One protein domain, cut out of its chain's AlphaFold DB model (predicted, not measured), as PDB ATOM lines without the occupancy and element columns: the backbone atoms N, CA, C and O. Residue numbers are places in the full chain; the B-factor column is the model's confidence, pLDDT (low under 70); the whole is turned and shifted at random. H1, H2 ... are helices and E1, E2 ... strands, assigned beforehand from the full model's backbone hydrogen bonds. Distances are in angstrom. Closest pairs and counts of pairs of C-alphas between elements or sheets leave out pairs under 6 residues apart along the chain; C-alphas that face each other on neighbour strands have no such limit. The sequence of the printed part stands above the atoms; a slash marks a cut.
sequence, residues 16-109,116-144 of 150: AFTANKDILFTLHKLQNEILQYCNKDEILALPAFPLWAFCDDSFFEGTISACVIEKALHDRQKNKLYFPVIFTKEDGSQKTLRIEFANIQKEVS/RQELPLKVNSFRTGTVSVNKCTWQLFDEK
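Overview. This is residues 16 to 109 and 116 to 144 of the 150 residues of an uncharacterized protein of Treponema sp (UniProt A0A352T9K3). A long, strongly twisted sheet, E2 E4 E5 E6 E7, is covered by the helix H1, which runs slantwise over it, and by a smaller, strongly twisted sheet, E3 E1 E8 E9, which is only partly face to face with it. The smaller sheet comes close to E7 with E3 and E1, while its E8-E9 hairpin makes an arm reaching away from the larger sheet. The printed part has 123 residues with two named helices and nine named strands, in the order E1 H1 E2 E3 H2 E4 E5 E6 E7 E8 E9; the class is mixed, helices and strands. The larger sheet is branched and its neighbour pairs are antiparallel; the smaller runs E3 - E1 - E8 - E9, all antiparallel. The whole is compact, with a radius of gyration of the C-alphas of 15.0 A and spans of 45 by 36 by 28 A.

Along the chain. In the larger sheet E6, residues 80 to 89, measures 27.7 A from first to last C-alpha. E7, residues 94 to 104, measures 28.7 A and bends by 63 degrees at residue 101. E4 is residues 64 to 69, 14.2 A; E5 is residues 73 to 75, 6.6 A; E2 is residues 45 to 47, 6.6 A. H1, residues 21 to 40, measures 28.9 A, from C-alpha 21 at (105.582, 120.626, 134.618) to C-alpha 40 at (129.633, 136.593, 136.447). In the smaller sheet E1, residues 16 to 19, 10.1 A, begins at C-alpha 16 at (112.403, 112.786, 123.606), and E3 is residues 53 to 55, 6.3 A. E8, residues 125 to 134, measures 26.9 A and bends by 60 degrees at residue 130; E9, residues 137 to 144, measures 20.4 A and ends at C-alpha 144 at (103.224, 108.599, 126.167). H2 is residues 57 to 60, 5.5 A.

Arrangement. E6 has E4 and E5 on one side and E7 on the other side. E5 E6 E7 is a meander, each strand the antiparallel neighbour of the one before, with hairpins E5 and E6, and E6 and E7. N 85 and O 97 are 2.9 A apart between E6 and E7, N 75 and O 80 are 2.8 A apart between E5 and E6, and N 68 and O 86 are 2.9 A apart between E4 and E6. E2 is the antiparallel neighbour of E7, with N 46 and O 103 at 2.9 A. H1 is on this sheet at a height of 8.4 A, over E7 and only just over E2, where 3 of its C-alphas fall; on the local plane it stands at 45 degrees to E7. The closest C-alphas of H1 and E7 are those of Gln 31 and Phe 101, 6.5 A. The two sheets form a sandwich, two sheets face to face, with best planes 24 degrees apart; the closest C-alphas of E3 and E7 are those of Ala 53 and Ile 99, 4.5 A. In the smaller sheet N 17 and O 53 of E1 and E3 are 2.8 A apart, N 18 and O 127 of E1 and E8 2.8 A, and N 132 and O 139 of the hairpin E8 and E9 3.0 A. H2 only grazes both sheets. Every O i to N i+4 pair of H1 is within hydrogen-bond range; H2 is too short for such a pair, and its 1 O i to N i+3 pair is within range.

Size, cuts and confidence. The two C-alphas farthest apart are those of Glu 42 and Asp 91, 45.3 A. Residues 110 to 115 are not printed; C-alphas 109 and 116 are 21.7 A apart across this cut, which lies in the link from E7 to E8. The links that are printed whole are tight. Residues 121 to 122 pair with residues 68 to 69 of E4, antiparallel. The mean pLDDT of the printed part is 90.7, and one printed residue, Cys 136, is under 70.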
ATOM      1  N   ALA A  16     111.840 112.090 122.463       92.19
ATOM      2  CA  ALA A  16     112.403 112.786 123.606       92.19
ATOM      3  C   ALA A  16     111.602 112.522 124.867       92.19
ATOM      4  O   ALA A  16     110.378 112.425 124.831       92.19
ATOM      5  N   PHE A  17     112.328 112.469 125.973       93.56
ATOM      6  CA  PHE A  17     111.822 112.578 127.323       93.56
ATOM      7  C   PHE A  17     111.587 114.049 127.685       93.56
ATOM      8  O   PHE A  17     112.423 114.920 127.416       93.56
ATOM      9  N   THR A  18     110.495 114.302 128.399       93.88
ATOM     10  CA  THR A  18     110.246 115.551 129.112       93.88
ATOM     11  C   THR A  18     109.708 115.259 130.507       93.88
ATOM     12  O   THR A  18     108.794 114.449 130.686       93.88
ATOM     13  N   ALA A  19     110.286 115.915 131.515       92.88
ATOM     14  CA  ALA A  19     109.793 115.817 132.881       92.88
ATOM     15  C   ALA A  19     108.389 116.443 133.011       92.88
ATOM     16  O   ALA A  19     107.904 117.152 132.121       92.88
ATOM     17  N   ASN A  20     107.714 116.187 134.131       92.12
ATOM     18  CA  ASN A  20     106.463 116.879 134.435       92.12
ATOM     19  C   ASN A  20     106.683 118.398 134.616       92.12
ATOM     20  O   ASN A  20     107.802 118.885 134.787       92.12
ATOM     21  N   LYS A  21     105.581 119.155 134.582       91.62
ATOM     22  CA  LYS A  21     105.582 120.626 134.618       91.62
ATOM     23  C   LYS A  21     106.357 121.204 135.809       91.62
ATOM     24  O   LYS A  21     107.119 122.146 135.620       91.62
ATOM     25  N   ASP A  22     106.202 120.630 136.999       91.50
ATOM     26  CA  ASP A  22     106.842 121.149 138.214       91.50
ATOM     27  C   ASP A  22     108.364 120.999 138.161       91.50
ATOM     28  O   ASP A  22     109.093 121.957 138.413       91.50
ATOM     29  N   ILE A  23     108.855 119.832 137.731       95.19
ATOM     30  CA  ILE A  23     110.292 119.613 137.543       95.19
ATOM     31  C   ILE A  23     110.827 120.515 136.428       95.19
ATOM     32  O   ILE A  23     111.905 121.078 136.583       95.19
ATOM     33  N   LEU A  24     110.081 120.722 135.335       94.50
ATOM     34  CA  LEU A  24     110.492 121.652 134.275       94.50
ATOM     35  C   LEU A  24     110.659 123.090 134.788       94.50
ATOM     36  O   LEU A  24     111.619 123.754 134.398       94.50
ATOM     37  N   PHE A  25     109.783 123.566 135.680       94.69
ATOM     38  CA  PHE A  25     109.962 124.877 136.314       94.69
ATOM     39  C   PHE A  25     111.220 124.933 137.174       94.69
ATOM     40  O   PHE A  25     111.984 125.896 137.069       94.69
ATOM     41  N   THR A  26     111.473 123.899 137.980       95.19
ATOM     42  CA  THR A  26     112.697 123.812 138.785       95.19
ATOM     43  C   THR A  26     113.942 123.799 137.899       95.19
ATOM     44  O   THR A  26     114.877 124.557 138.151       95.19
ATOM     45  N   LEU A  27     113.952 123.018 136.815       95.88
ATOM     46  CA  LEU A  27     115.073 122.979 135.872       95.88
ATOM     47  C   LEU A  27     115.295 124.321 135.176       95.88
ATOM     48  O   LEU A  27     116.440 124.727 135.005       95.88
ATOM     49  N   HIS A  28     114.229 125.034 134.806       95.81
ATOM     50  CA  HIS A  28     114.357 126.363 134.214       95.81
ATOM     51  C   HIS A  28     114.927 127.385 135.209       95.81
ATOM     52  O   HIS A  28     115.794 128.184 134.854       95.81
ATOM     53  N   LYS A  29     114.508 127.326 136.480       95.25
ATOM     54  CA  LYS A  29     115.103 128.139 137.548       95.25
ATOM     55  C   LYS A  29     116.597 127.832 137.704       95.25
ATOM     56  O   LYS A  29     117.405 128.756 137.674       95.25
ATOM     57  N   LEU A  30     116.965 126.552 137.783       95.56
ATOM     58  CA  LEU A  30     118.362 126.113 137.883       95.56
ATOM     59  C   LEU A  30     119.194 126.540 136.665       95.56
ATOM     60  O   LEU A  30     120.314 127.013 136.830       95.56
ATOM     61  N   GLN A  31     118.648 126.422 135.451       95.75
ATOM     62  CA  GLN A  31     119.276 126.913 134.222       95.75
ATOM     63  C   GLN A  31     119.600 128.405 134.343       95.75
ATOM     64  O   GLN A  31     120.748 128.790 134.143       95.75
ATOM     65  N   ASN A  32     118.623 129.242 134.697       95.38
ATOM     66  CA  ASN A  32     118.829 130.688 134.803       95.38
ATOM     67  C   ASN A  32     119.888 131.044 135.854       95.38
ATOM     68  O   ASN A  32     120.726 131.909 135.616       95.38
ATOM     69  N   GLU A  33     119.888 130.359 136.996       94.69
ATOM     70  CA  GLU A  33     120.884 130.566 138.048       94.69
ATOM     71  C   GLU A  33     122.299 130.178 137.598       94.69
ATOM     72  O   GLU A  33     123.250 130.920 137.839       94.69
ATOM     73  N   ILE A  34     122.444 129.041 136.910       94.94
ATOM     74  CA  ILE A  34     123.735 128.605 136.363       94.94
ATOM     75  C   ILE A  34     124.216 129.583 135.288       94.94
ATOM     76  O   ILE A  34     125.386 129.949 135.281       94.94
ATOM     77  N   LEU A  35     123.327 130.060 134.416       93.88
ATOM     78  CA  LEU A  35     123.673 131.058 133.400       93.88
ATOM     79  C   LEU A  35     124.112 132.387 134.025       93.88
ATOM     80  O   LEU A  35     125.078 132.990 133.568       93.88
ATOM     81  N   GLN A  36     123.451 132.831 135.099       92.69
ATOM     82  CA  GLN A  36     123.884 134.004 135.861       92.69
ATOM     83  C   GLN A  36     125.262 133.802 136.490       92.69
ATOM     84  O   GLN A  36     126.057 134.737 136.507       92.69
ATOM     85  N   TYR A  37     125.551 132.602 136.997       92.44
ATOM     86  CA  TYR A  37     126.872 132.257 137.509       92.44
ATOM     87  C   TYR A  37     127.935 132.311 136.399       92.44
ATOM     88  O   TYR A  37     128.918 133.024 136.550       92.44
ATOM     89  N   CYS A  38     127.691 131.678 135.246       91.31
ATOM     90  CA  CYS A  38     128.598 131.742 134.096       91.31
ATOM     91  C   CYS A  38     128.869 133.184 133.646       91.31
ATOM     92  O   CYS A  38     130.018 133.554 133.433       91.31
ATOM     93  N   ASN A  39     127.830 134.018 133.562       83.44
ATOM     94  CA  ASN A  39     127.985 135.411 133.147       83.44
ATOM     95  C   ASN A  39     128.813 136.246 134.138       83.44
ATOM     96  O   ASN A  39     129.495 137.172 133.709       83.44
ATOM     97  N   LYS A  40     128.771 135.936 135.444       87.62
ATOM     98  CA  LYS A  40     129.633 136.593 136.447       87.62
ATOM     99  C   LYS A  40     131.111 136.271 136.243       87.62
ATOM    100  O   LYS A  40     131.941 137.130 136.503       87.62
ATOM    101  N   ASP A  41     131.407 135.081 135.735       84.94
ATOM    102  CA  ASP A  41     132.761 134.646 135.384       84.94
ATOM    103  C   ASP A  41     133.141 135.024 133.936       84.94
ATOM    104  O   ASP A  41     134.075 134.462 133.370       84.94
ATOM    105  N   GLU A  42     132.394 135.942 133.306       86.69
ATOM    106  CA  GLU A  42     132.575 136.379 131.911       86.69
ATOM    107  C   GLU A  42     132.474 135.240 130.874       86.69
ATOM    108  O   GLU A  42     132.906 135.357 129.722       86.69
ATOM    109  N   ILE A  43     131.846 134.126 131.256       89.31
ATOM    110  CA  ILE A  43     131.604 132.980 130.384       89.31
ATOM    111  C   ILE A  43     130.278 133.186 129.660       89.31
ATOM    112  O   ILE A  43     129.200 133.085 130.247       89.31
ATOM    113  N   LEU A  44     130.350 133.399 128.345       90.75
ATOM    114  CA  LEU A  44     129.167 133.525 127.498       90.75
ATOM    115  C   LEU A  44     128.494 132.158 127.284       90.75
ATOM    116  O   LEU A  44     128.848 131.409 126.366       90.75
ATOM    117  N   ALA A  45     127.504 131.857 128.123       92.50
ATOM    118  CA  ALA A  45     126.638 130.689 128.005       92.50
ATOM    119  C   ALA A  45     125.259 131.098 127.464       92.50
ATOM    120  O   ALA A  45     124.562 131.925 128.050       92.50
ATOM    121  N   LEU A  46     124.853 130.511 126.337       92.94
ATOM    122  CA  LEU A  46     123.542 130.747 125.736       92.94
ATOM    123  C   LEU A  46     122.571 129.638 126.148       92.94
ATOM    124  O   LEU A  46     122.935 128.464 126.037       92.94
ATOM    125  N   PRO A  47     121.346 129.966 126.594       94.00
ATOM    126  CA  PRO A  47     120.366 128.957 126.964       94.00
ATOM    127  C   PRO A  47     119.985 128.086 125.763       94.00
ATOM    128  O   PRO A  47     119.827 128.573 124.643       94.00
ATOM    129  N   ALA A  48     119.781 126.798 126.021       91.06
ATOM    130  CA  ALA A  48     119.193 125.854 125.087       91.06
ATOM    131  C   ALA A  48     117.764 125.517 125.527       91.06
ATOM    132  O   ALA A  48     117.496 125.294 126.710       91.06
ATOM    133  N   PHE A  49     116.854 125.485 124.557       88.38
ATOM    134  CA  PHE A  49     115.467 125.080 124.741       88.38
ATOM    135  C   PHE A  49     115.027 124.170 123.593       88.38
ATOM    136  O   PHE A  49     115.530 124.325 122.478       88.38
ATOM    137  N   PRO A  50     114.057 123.270 123.835       89.81
ATOM    138  CA  PRO A  50     113.404 122.979 125.122       89.81
ATOM    139  C   PRO A  50     114.290 122.145 126.073       89.81
ATOM    140  O   PRO A  50     115.255 121.526 125.636       89.81
ATOM    141  N   LEU A  51     113.951 122.095 127.372       94.00
ATOM    142  CA  LEU A  51     114.649 121.281 128.389       94.00
ATOM    143  C   LEU A  51     114.253 119.795 128.291       94.00
ATOM    144  O   LEU A  51     113.608 119.233 129.181       94.00
ATOM    145  N   TRP A  52     114.598 119.175 127.166       92.81
ATOM    146  CA  TRP A  52     114.325 117.772 126.848       92.81
ATOM    147  C   TRP A  52     115.600 116.944 126.796       92.81
ATOM    148  O   TRP A  52     116.697 117.471 126.623       92.81
ATOM    149  N   ALA A  53     115.433 115.626 126.892       93.62
ATOM    150  CA  ALA A  53     116.499 114.679 126.610       93.62
ATOM    151  C   ALA A  53     116.065 113.737 125.489       93.62
ATOM    152  O   ALA A  53     115.052 113.048 125.613       93.62
ATOM    153  N   PHE A  54     116.823 113.695 124.394       90.88
ATOM    154  CA  PHE A  54     116.547 112.751 123.315       90.88
ATOM    155  C   PHE A  54     116.739 111.312 123.792       90.88
ATOM    156  O   PHE A  54     117.659 111.007 124.555       90.88
ATOM    157  N   CYS A  55     115.856 110.432 123.341       88.06
ATOM    158  CA  CYS A  55     115.804 109.051 123.774       88.06
ATOM    159  C   CYS A  55     115.439 108.110 122.627       88.06
ATOM    160  O   CYS A  55     114.961 108.525 121.575       88.06
ATOM    161  N   ASP A  56     115.646 106.823 122.883       81.00
ATOM    162  CA  ASP A  56     115.103 105.734 122.081       81.00
ATOM    163  C   ASP A  56     113.965 105.081 122.879       81.00
ATOM    164  O   ASP A  56     114.147 104.799 124.071       81.00
ATOM    165  N   ASP A  57     112.815 104.888 122.229       72.94
ATOM    166  CA  ASP A  57     111.588 104.337 122.817       72.94
ATOM    167  C   ASP A  57     111.807 102.915 123.347       72.94
ATOM    168  O   ASP A  57     111.224 102.570 124.375       72.94
ATOM    169  N   SER A  58     112.697 102.137 122.717       80.69
ATOM    170  CA  SER A  58     113.017 100.754 123.108       80.69
ATOM    171  C   SER A  58     113.430 100.633 124.579       80.69
ATOM    172  O   SER A  58     113.158  99.643 125.253       80.69
ATOM    173  N   PHE A  59     114.053 101.675 125.138       77.88
ATOM    174  CA  PHE A  59     114.445 101.656 126.541       77.88
ATOM    175  C   PHE A  59     113.249 101.740 127.491       77.88
ATOM    176  O   PHE A  59     113.311 101.179 128.581       77.88
ATOM    177  N   PHE A  60     112.166 102.401 127.098       82.88
ATOM    178  CA  PHE A  60     110.967 102.521 127.927       82.88
ATOM    179  C   PHE A  60     110.013 101.332 127.764       82.88
ATOM    180  O   PHE A  60     108.937 101.321 128.358       82.88
ATOM    181  N   GLU A  61     110.410 100.314 126.997       82.56
ATOM    182  CA  GLU A  61     109.775  99.002 127.022       82.56
ATOM    183  C   GLU A  61     110.147  98.316 128.353       82.56
ATOM    184  O   GLU A  61     111.302  97.949 128.602       82.56
ATOM    185  N   GLY A  62     109.178  98.241 129.269       80.94
ATOM    186  CA  GLY A  62     109.331  97.707 130.629       80.94
ATOM    187  C   GLY A  62     109.023  98.726 131.734       80.94
ATOM    188  O   GLY A  62     108.714  99.889 131.473       80.94
ATOM    189  N   THR A  63     109.093  98.288 132.993       88.25
ATOM    190  CA  THR A  63     108.780  99.145 134.146       88.25
ATOM    191  C   THR A  63     110.004  99.945 134.588       88.25
ATOM    192  O   THR A  63     111.013  99.377 135.012       88.25
ATOM    193  N   ILE A  64     109.898 101.275 134.536       91.88
ATOM    194  CA  ILE A  64     110.858 102.182 135.172       91.88
ATOM    195  C   ILE A  64     110.552 102.246 136.674       91.88
ATOM    196  O   ILE A  64     109.452 102.641 137.065       91.88
ATOM    197  N   SER A  65     111.526 101.874 137.504       93.25
ATOM    198  CA  SER A  65     111.434 101.892 138.970       93.25
ATOM    199  C   SER A  65     111.911 103.215 139.573       93.25
ATOM    200  O   SER A  65     111.435 103.612 140.630       93.25
ATOM    201  N   ALA A  66     112.819 103.934 138.904       95.06
ATOM    202  CA  ALA A  66     113.263 105.254 139.341       95.06
ATOM    203  C   ALA A  66     113.674 106.146 138.163       95.06
ATOM    204  O   ALA A  66     114.218 105.674 137.165       95.06
ATOM    205  N   CYS A  67     113.458 107.455 138.305       96.12
ATOM    206  CA  CYS A  67     114.029 108.482 137.439       96.12
ATOM    207  C   CYS A  67     114.525 109.635 138.301       96.12
ATOM    208  O   CYS A  67     113.779 110.193 139.111       96.12
ATOM    209  N   VAL A  68     115.782 110.005 138.104       97.06
ATOM    210  CA  VAL A  68     116.462 111.012 138.908       97.06
ATOM    211  C   VAL A  68     117.198 111.979 137.994       97.06
ATOM    212  O   VAL A  68     117.874 111.555 137.059       97.06
ATOM    213  N   ILE A  69     117.059 113.279 138.250       97.31
ATOM    214  CA  ILE A  69     117.838 114.316 137.574       97.31
ATOM    215  C   ILE A  69     118.946 114.781 138.510       97.31
ATOM    216  O   ILE A  69     118.687 115.266 139.613       97.31
ATOM    217  N   GLU A  70     120.178 114.618 138.053       97.00
ATOM    218  CA  GLU A  70     121.390 114.893 138.815       97.00
ATOM    219  C   GLU A  70     121.882 116.333 138.635       97.00
ATOM    220  O   GLU A  70     121.370 117.117 137.828       97.00
ATOM    221  N   LYS A  71     122.920 116.678 139.406       95.94
ATOM    222  CA  LYS A  71     123.618 117.965 139.301       95.94
ATOM    223  C   LYS A  71     124.100 118.234 137.871       95.94
ATOM    224  O   LYS A  71     124.521 117.323 137.162       95.94
ATOM    225  N   ALA A  72     124.057 119.507 137.473       96.00
ATOM    226  CA  ALA A  72     124.536 119.943 136.167       96.00
ATOM    227  C   ALA A  72     126.013 119.585 135.961       96.00
ATOM    228  O   ALA A  72     126.824 119.711 136.879       96.00
ATOM    229  N   LEU A  73     126.354 119.194 134.736       95.06
ATOM    230  CA  LEU A  73     127.709 118.872 134.305       95.06
ATOM    231  C   LEU A  73     128.081 119.674 133.054       95.06
ATOM    232  O   LEU A  73     127.214 120.132 132.305       95.06
ATOM    233  N   HIS A  74     129.386 119.814 132.830       94.06
ATOM    234  CA  HIS A  74     129.955 120.451 131.647       94.06
ATOM    235  C   HIS A  74     130.568 119.394 130.718       94.06
ATOM    236  O   HIS A  74     131.538 118.722 131.073       94.06
ATOM    237  N   ASP A  75     130.016 119.266 129.511       92.88
ATOM    238  CA  ASP A  75     130.637 118.547 128.402       92.88
ATOM    239  C   ASP A  75     131.663 119.464 127.727       92.88
ATOM    240  O   ASP A  75     131.310 120.285 126.877       92.88
ATOM    241  N   ARG A  76     132.931 119.320 128.123       89.81
ATOM    242  CA  ARG A  76     134.047 120.142 127.628       89.81
ATOM    243  C   ARG A  76     134.270 119.999 126.124       89.81
ATOM    244  O   ARG A  76     134.622 120.966 125.467       89.81
ATOM    245  N   GLN A  77     134.049 118.808 125.568       88.69
ATOM    246  CA  GLN A  77     134.293 118.561 124.144       88.69
ATOM    247  C   GLN A  77     133.264 119.270 123.265       88.69
ATOM    248  O   GLN A  77     133.575 119.690 122.155       88.69
ATOM    249  N   LYS A  78     132.025 119.387 123.754       90.31
ATOM    250  CA  LYS A  78     130.927 120.023 123.018       90.31
ATOM    251  C   LYS A  78     130.630 121.445 123.486       90.31
ATOM    252  O   LYS A  78     129.755 122.079 122.903       90.31
ATOM    253  N   ASN A  79     131.319 121.924 124.524       92.19
ATOM    254  CA  ASN A  79     131.024 123.174 125.220       92.19
ATOM    255  C   ASN A  79     129.538 123.279 125.596       92.19
ATOM    256  O   ASN A  79     128.878 124.282 125.335       92.19
ATOM    257  N   LYS A  80     128.984 122.213 126.182       94.56
ATOM    258  CA  LYS A  80     127.568 122.161 126.573       94.56
ATOM    259  C   LYS A  80     127.400 121.936 128.059       94.56
ATOM    260  O   LYS A  80     128.106 121.128 128.656       94.56
ATOM    261  N   LEU A  81     126.398 122.584 128.633       95.56
ATOM    262  CA  LEU A  81     125.933 122.298 129.980       95.56
ATOM    263  C   LEU A  81     124.679 121.438 129.913       95.56
ATOM    264  O   LEU A  81     123.773 121.694 129.112       95.56
ATOM    265  N   TYR A  82     124.633 120.405 130.748       97.06
ATOM    266  CA  TYR A  82     123.519 119.471 130.764       97.06
ATOM    267  C   TYR A  82     123.198 118.969 132.171       97.06
ATOM    268  O   TYR A  82     124.081 118.855 133.019       97.06
ATOM    269  N   PHE A  83     121.931 118.632 132.401       97.12
ATOM    270  CA  PHE A  83     121.508 117.844 133.555       97.12
ATOM    271  C   PHE A  83     121.475 116.359 133.155       97.12
ATOM    272  O   PHE A  83     120.779 116.010 132.192       97.12
ATOM    273  N   PRO A  84     122.223 115.469 133.830       97.25
ATOM    274  CA  PRO A  84     122.087 114.031 133.632       97.25
ATOM    275  C   PRO A  84     120.734 113.555 134.157       97.25
ATOM    276  O   PRO A  84     120.318 113.942 135.246       97.25
ATOM    277  N   VAL A  85     120.068 112.689 133.400       97.44
ATOM    278  CA  VAL A  85     118.821 112.036 133.812       97.44
ATOM    279  C   VAL A  85     119.063 110.542 133.851       97.44
ATOM    280  O   VAL A  85     119.307 109.935 132.811       97.44
ATOM    281  N   ILE A  86     119.012 109.959 135.039       96.88
ATOM    282  CA  ILE A  86     119.269 108.541 135.266       96.88
ATOM    283  C   ILE A  86     117.930 107.836 135.427       96.88
ATOM    284  O   ILE A  86     117.152 108.161 136.326       96.88
ATOM    285  N   PHE A  87     117.676 106.863 134.560       95.25
ATOM    286  CA  PHE A  87     116.556 105.938 134.665       95.25
ATOM    287  C   PHE A  87     117.056 104.597 135.177       95.25
ATOM    288  O   PHE A  87     118.055 104.093 134.667       95.25
ATOM    289  N   THR A  88     116.314 104.004 136.104       94.81
ATOM    290  CA  THR A  88     116.537 102.646 136.603       94.81
ATOM    291  C   THR A  88     115.283 101.816 136.339       94.81
ATOM    292  O   THR A  88     114.170 102.290 136.580       94.81
ATOM    293  N   LYS A  89     115.446 100.596 135.823       92.38
ATOM    294  CA  LYS A  89     114.365  99.607 135.675       92.38
ATOM    295  C   LYS A  89     114.254  98.707 136.907       92.38
ATOM    296  O   LYS A  89     115.140  98.684 137.758       92.38
ATOM    297  N   GLU A  90     113.160  97.952 137.014       91.62
ATOM    298  CA  GLU A  90     112.969  96.964 138.095       91.62
ATOM    299  C   GLU A  90     114.067  95.875 138.110       91.62
ATOM    300  O   GLU A  90     114.430  95.403 139.182       91.62
ATOM    301  N   ASP A  91     114.653  95.532 136.957       90.50
ATOM    302  CA  ASP A  91     115.776  94.583 136.844       90.50
ATOM    303  C   ASP A  91     117.149  95.180 137.231       90.50
ATOM    304  O   ASP A  91     118.175  94.509 137.133       90.50
ATOM    305  N   GLY A  92     117.180  96.448 137.660       89.75
ATOM    306  CA  GLY A  92     118.393  97.177 138.028       89.75
ATOM    307  C   GLY A  92     119.157  97.783 136.849       89.75
ATOM    308  O   GLY A  92     120.120  98.518 137.076       89.75
ATOM    309  N   SER A  93     118.741  97.539 135.601       90.56
ATOM    310  CA  SER A  93     119.371  98.162 134.437       90.56
ATOM    311  C   SER A  93     119.191  99.681 134.464       90.56
ATOM    312  O   SER A  93     118.138 100.206 134.841       90.56
ATOM    313  N   GLN A  94     120.245 100.395 134.067       93.25
ATOM    314  CA  GLN A  94     120.280 101.853 134.080       93.25
ATOM    315  C   GLN A  94     120.539 102.433 132.694       93.25
ATOM    316  O   GLN A  94     121.301 101.884 131.898       93.25
ATOM    317  N   LYS A  95     119.936 103.592 132.426       93.12
ATOM    318  CA  LYS A  95     120.260 104.425 131.262       93.12
ATOM    319  C   LYS A  95     120.338 105.880 131.672       93.12
ATOM    320  O   LYS A  95     119.454 106.390 132.356       93.12
ATOM    321  N   THR A  96     121.366 106.555 131.174       95.56
ATOM    322  CA  THR A  96     121.563 107.985 131.395       95.56
ATOM    323  C   THR A  96     121.260 108.751 130.119       95.56
ATOM    324  O   THR A  96     121.880 108.517 129.081       95.56
ATOM    325  N   LEU A  97     120.320 109.688 130.200       95.25
ATOM    326  CA  LEU A  97     120.069 110.691 129.172       95.25
ATOM    327  C   LEU A  97     120.640 112.048 129.603       95.25
ATOM    328  O   LEU A  97     121.045 112.238 130.752       95.25
ATOM    329  N   ARG A  98     120.686 113.005 128.675       95.69
ATOM    330  CA  ARG A  98     121.200 114.357 128.926       95.69
ATOM    331  C   ARG A  98     120.154 115.393 128.534       95.69
ATOM    332  O   ARG A  98     119.770 115.444 127.369       95.69
ATOM    333  N   ILE A  99     119.733 116.219 129.490       97.00
ATOM    334  CA  ILE A  99     118.987 117.448 129.205       97.00
ATOM    335  C   ILE A  99     120.011 118.550 128.971       97.00
ATOM    336  O   ILE A  99     120.564 119.088 129.927       97.00
ATOM    337  N   GLU A 100     120.292 118.862 127.711       96.00
ATOM    338  CA  GLU A 100     121.144 119.998 127.357       96.00
ATOM    339  C   GLU A 100     120.385 121.303 127.637       96.00
ATOM    340  O   GLU A 100     119.263 121.481 127.167       96.00
ATOM    341  N   PHE A 101     120.981 122.212 128.411       95.81
ATOM    342  CA  PHE A 101     120.318 123.460 128.813       95.81
ATOM    343  C   PHE A 101     121.114 124.718 128.478       95.81
ATOM    344  O   PHE A 101     120.562 125.815 128.560       95.81
ATOM    345  N   ALA A 102     122.389 124.604 128.104       95.88
ATOM    346  CA  ALA A 102     123.153 125.743 127.614       95.88
ATOM    347  C   ALA A 102     124.319 125.323 126.719       95.88
ATOM    348  O   ALA A 102     124.880 124.240 126.883       95.88
ATOM    349  N   ASN A 103     124.713 126.226 125.822       94.38
ATOM    350  CA  ASN A 103     125.913 126.115 124.997       94.38
ATOM    351  C   ASN A 103     126.874 127.257 125.340       94.38
ATOM    352  O   ASN A 103     126.498 128.431 125.278       94.38
ATOM    353  N   ILE A 104     128.119 126.923 125.657       93.44
ATOM    354  CA  ILE A 104     129.190 127.881 125.913       93.44
ATOM    355  C   ILE A 104     129.837 128.253 124.577       93.44
ATOM    356  O   ILE A 104     130.203 127.388 123.787       93.44
ATOM    357  N   GLN A 105     129.953 129.550 124.299       90.31
ATOM    358  CA  GLN A 105     130.432 130.036 122.997       90.31
ATOM    359  C   GLN A 105     131.955 129.954 122.823       90.31
ATOM    360  O   GLN A 105     132.455 130.030 121.704       90.31
ATOM    361  N   LYS A 106     132.700 129.822 123.923       83.81
ATOM    362  CA  LYS A 106     134.160 129.705 123.938       83.81
ATOM    363  C   LYS A 106     134.561 128.528 124.813       83.81
ATOM    364  O   LYS A 106     133.877 128.230 125.787       83.81
ATOM    365  N   GLU A 107     135.658 127.870 124.466       78.50
ATOM    366  CA  GLU A 107     136.174 126.767 125.270       78.50
ATOM    367  C   GLU A 107     136.602 127.269 126.653       78.50
ATOM    368  O   GLU A 107     137.341 128.249 126.767       78.50
ATOM    369  N   VAL A 108     136.118 126.604 127.705       81.50
ATOM    370  CA  VAL A 108     136.464 126.924 129.096       81.50
ATOM    371  C   VAL A 108     137.009 125.674 129.773       81.50
ATOM    372  O   VAL A 108     136.283 124.711 130.023       81.50
ATOM    373  N   SER A 109     138.296 125.697 130.115       72.19
ATOM    374  CA  SER A 109     138.991 124.555 130.715       72.19
ATOM    375  C   SER A 109     138.568 124.278 132.166       72.19
ATOM    376  O   SER A 109     138.471 123.115 132.560       72.19
ATOM    377  N   ARG A 116     123.965 122.559 144.225       84.25
ATOM    378  CA  ARG A 116     122.678 122.788 144.905       84.25
ATOM    379  C   ARG A 116     122.308 121.603 145.801       84.25
ATOM    380  O   ARG A 116     122.544 120.460 145.421       84.25
ATOM    381  N   GLN A 117     121.712 121.891 146.962       79.69
ATOM    382  CA  GLN A 117     121.220 120.882 147.916       79.69
ATOM    383  C   GLN A 117     119.910 120.216 147.468       79.69
ATOM    384  O   GLN A 117     119.653 119.077 147.832       79.69
ATOM    385  N   GLU A 118     119.102 120.900 146.652       86.06
ATOM    386  CA  GLU A 118     117.836 120.372 146.111       86.06
ATOM    387  C   GLU A 118     118.044 119.275 145.046       86.06
ATOM    388  O   GLU A 118     117.081 118.660 144.599       86.06
ATOM    389  N   LEU A 119     119.294 119.033 144.630       90.19
ATOM    390  CA  LEU A 119     119.668 117.959 143.713       90.19
ATOM    391  C   LEU A 119     120.258 116.778 144.505       90.19
ATOM    392  O   LEU A 119     121.086 117.003 145.391       90.19
ATOM    393  N   PRO A 120     119.907 115.531 144.153       94.31
ATOM    394  CA  PRO A 120     119.176 115.156 142.943       94.31
ATOM    395  C   PRO A 120     117.645 115.304 143.031       94.31
ATOM    396  O   PRO A 120     117.037 115.083 144.078       94.31
ATOM    397  N   LEU A 121     117.007 115.626 141.901       95.25
ATOM    398  CA  LEU A 121     115.551 115.748 141.790       95.25
ATOM    399  C   LEU A 121     114.925 114.400 141.427       95.25
ATOM    400  O   LEU A 121     115.205 113.840 140.365       95.25
ATOM    401  N   LYS A 122     114.025 113.898 142.277       95.12
ATOM    402  CA  LYS A 122     113.220 112.706 141.974       95.12
ATOM    403  C   LYS A 122     112.074 113.063 141.031       95.12
ATOM    404  O   LYS A 122     111.300 113.979 141.301       95.12
ATOM    405  N   VAL A 123     111.948 112.320 139.935       94.75
ATOM    406  CA  VAL A 123     110.889 112.502 138.938       94.75
ATOM    407  C   VAL A 123     109.855 111.403 139.121       94.75
ATOM    408  O   VAL A 123     110.136 110.248 138.844       94.75
ATOM    409  N   ASN A 124     108.640 111.746 139.547       93.69
ATOM    410  CA  ASN A 124     107.587 110.747 139.804       93.69
ATOM    411  C   ASN A 124     106.753 110.416 138.554       93.69
ATOM    412  O   ASN A 124     106.064 109.398 138.489       93.69
ATOM    413  N   SER A 125     106.770 111.305 137.562       93.75
ATOM    414  CA  SER A 125     106.109 111.101 136.277       93.75
ATOM    415  C   SER A 125     106.795 111.905 135.185       93.75
ATOM    416  O   SER A 125     107.366 112.969 135.440       93.75
ATOM    417  N   PHE A 126     106.733 111.390 133.966       93.94
ATOM    418  CA  PHE A 126     107.314 112.025 132.796       93.94
ATOM    419  C   PHE A 126     106.552 111.639 131.536       93.94
ATOM    420  O   PHE A 126     105.660 110.789 131.556       93.94
ATOM    421  N   ARG A 127     106.920 112.273 130.430       93.25
ATOM    422  CA  ARG A 127     106.404 111.941 129.111       93.25
ATOM    423  C   ARG A 127     107.530 111.605 128.161       93.25
ATOM    424  O   ARG A 127     108.610 112.187 128.261       93.25
ATOM    425  N   THR A 128     107.243 110.739 127.201       93.75
ATOM    426  CA  THR A 128     108.026 110.647 125.970       93.75
ATOM    427  C   THR A 128     107.161 110.993 124.772       93.75
ATOM    428  O   THR A 128     105.937 110.938 124.852       93.75
ATOM    429  N   GLY A 129     107.771 111.371 123.656       91.75
ATOM    430  CA  GLY A 129     107.032 111.617 122.423       91.75
ATOM    431  C   GLY A 129     107.941 111.973 121.261       91.75
ATOM    432  O   GLY A 129     109.150 112.133 121.420       91.75
ATOM    433  N   THR A 130     107.357 112.049 120.071       90.94
ATOM    434  CA  THR A 130     108.040 112.423 118.834       90.94
ATOM    435  C   THR A 130     108.287 113.927 118.817       90.94
ATOM    436  O   THR A 130     107.344 114.709 118.905       90.94
ATOM    437  N   VAL A 131     109.539 114.342 118.659       89.12
ATOM    438  CA  VAL A 131     109.904 115.752 118.542       89.12
ATOM    439  C   VAL A 131     109.732 116.232 117.107       89.12
ATOM    440  O   VAL A 131     110.259 115.635 116.169       89.12
ATOM    441  N   SER A 132     109.047 117.362 116.954       86.06
ATOM    442  CA  SER A 132     109.095 118.175 115.741       86.06
ATOM    443  C   SER A 132     109.728 119.521 116.058       86.06
ATOM    444  O   SER A 132     109.282 120.228 116.966       86.06
ATOM    445  N   VAL A 133     110.758 119.871 115.294       79.50
ATOM    446  CA  VAL A 133     111.412 121.179 115.342       79.50
ATOM    447  C   VAL A 133     111.117 121.899 114.032       79.50
ATOM    448  O   VAL A 133     111.549 121.457 112.967       79.50
ATOM    449  N   ASN A 134     110.378 123.008 114.096       77.12
ATOM    450  CA  ASN A 134     110.089 123.845 112.934       77.12
ATOM    451  C   ASN A 134     110.439 125.306 113.228       77.12
ATOM    452  O   ASN A 134     109.757 125.973 114.010       77.12
ATOM    453  N   LYS A 135     111.493 125.802 112.567       75.44
ATOM    454  CA  LYS A 135     112.060 127.147 112.752       75.44
ATOM    455  C   LYS A 135     112.355 127.431 114.232       75.44
ATOM    456  O   LYS A 135     113.370 126.972 114.737       75.44
ATOM    457  N   CYS A 136     111.454 128.141 114.909       69.69
ATOM    458  CA  CYS A 136     111.578 128.566 116.306       69.69
ATOM    459  C   CYS A 136     110.540 127.901 117.226       69.69
ATOM    460  O   CYS A 136     110.299 128.376 118.332       69.69
ATOM    461  N   THR A 137     109.861 126.859 116.745       77.94
ATOM    462  CA  THR A 137     108.816 126.149 117.487       77.94
ATOM    463  C   THR A 137     109.195 124.690 117.671       77.94
ATOM    464  O   THR A 137     109.738 124.047 116.767       77.94
ATOM    465  N   TRP A 138     108.887 124.178 118.858       80.94
ATOM    466  CA  TRP A 138     109.123 122.797 119.255       80.94
ATOM    467  C   TRP A 138     107.812 122.229 119.767       80.94
ATOM    468  O   TRP A 138     107.122 122.871 120.560       80.94
ATOM    469  N   GLN A 139     107.474 121.029 119.316       85.56
ATOM    470  CA  GLN A 139     106.273 120.326 119.745       85.56
ATOM    471  C   GLN A 139     106.596 118.856 119.972       85.56
ATOM    472  O   GLN A 139     107.413 118.267 119.256       85.56
ATOM    473  N   LEU A 140     105.961 118.294 120.998       87.25
ATOM    474  CA  LEU A 140     105.991 116.873 121.296       87.25
ATOM    475  C   LEU A 140     104.673 116.274 120.793       87.25
ATOM    476  O   LEU A 140     103.601 116.773 121.117       87.25
ATOM    477  N   PHE A 141     104.761 115.241 119.965       88.81
ATOM    478  CA  PHE A 141     103.620 114.509 119.413       88.81
ATOM    479  C   PHE A 141     103.645 113.060 119.888       88.81
ATOM    480  O   PHE A 141     104.672 112.583 120.369       88.81
ATOM    481  N   ASP A 142     102.534 112.343 119.715       89.62
ATOM    482  CA  ASP A 142     102.411 110.933 120.106       89.62
ATOM    483  C   ASP A 142     102.851 110.703 121.563       89.62
ATOM    484  O   ASP A 142     103.632 109.792 121.857       89.62
ATOM    485  N   GLU A 143     102.426 111.606 122.456       91.44
ATOM    486  CA  GLU A 143     102.881 111.627 123.843       91.44
ATOM    487  C   GLU A 143     102.469 110.342 124.574       91.44
ATOM    488  O   GLU A 143     101.297 109.963 124.599       91.44
ATOM    489  N   LYS A 144     103.436 109.702 125.230       91.75
ATOM    490  CA  LYS A 144     103.224 108.599 126.167       91.75
ATOM    491  C   LYS A 144     103.562 109.075 127.567       91.75
ATOM    492  O   LYS A 144     104.650 109.597 127.801       91.75
TER     493      LYS A 144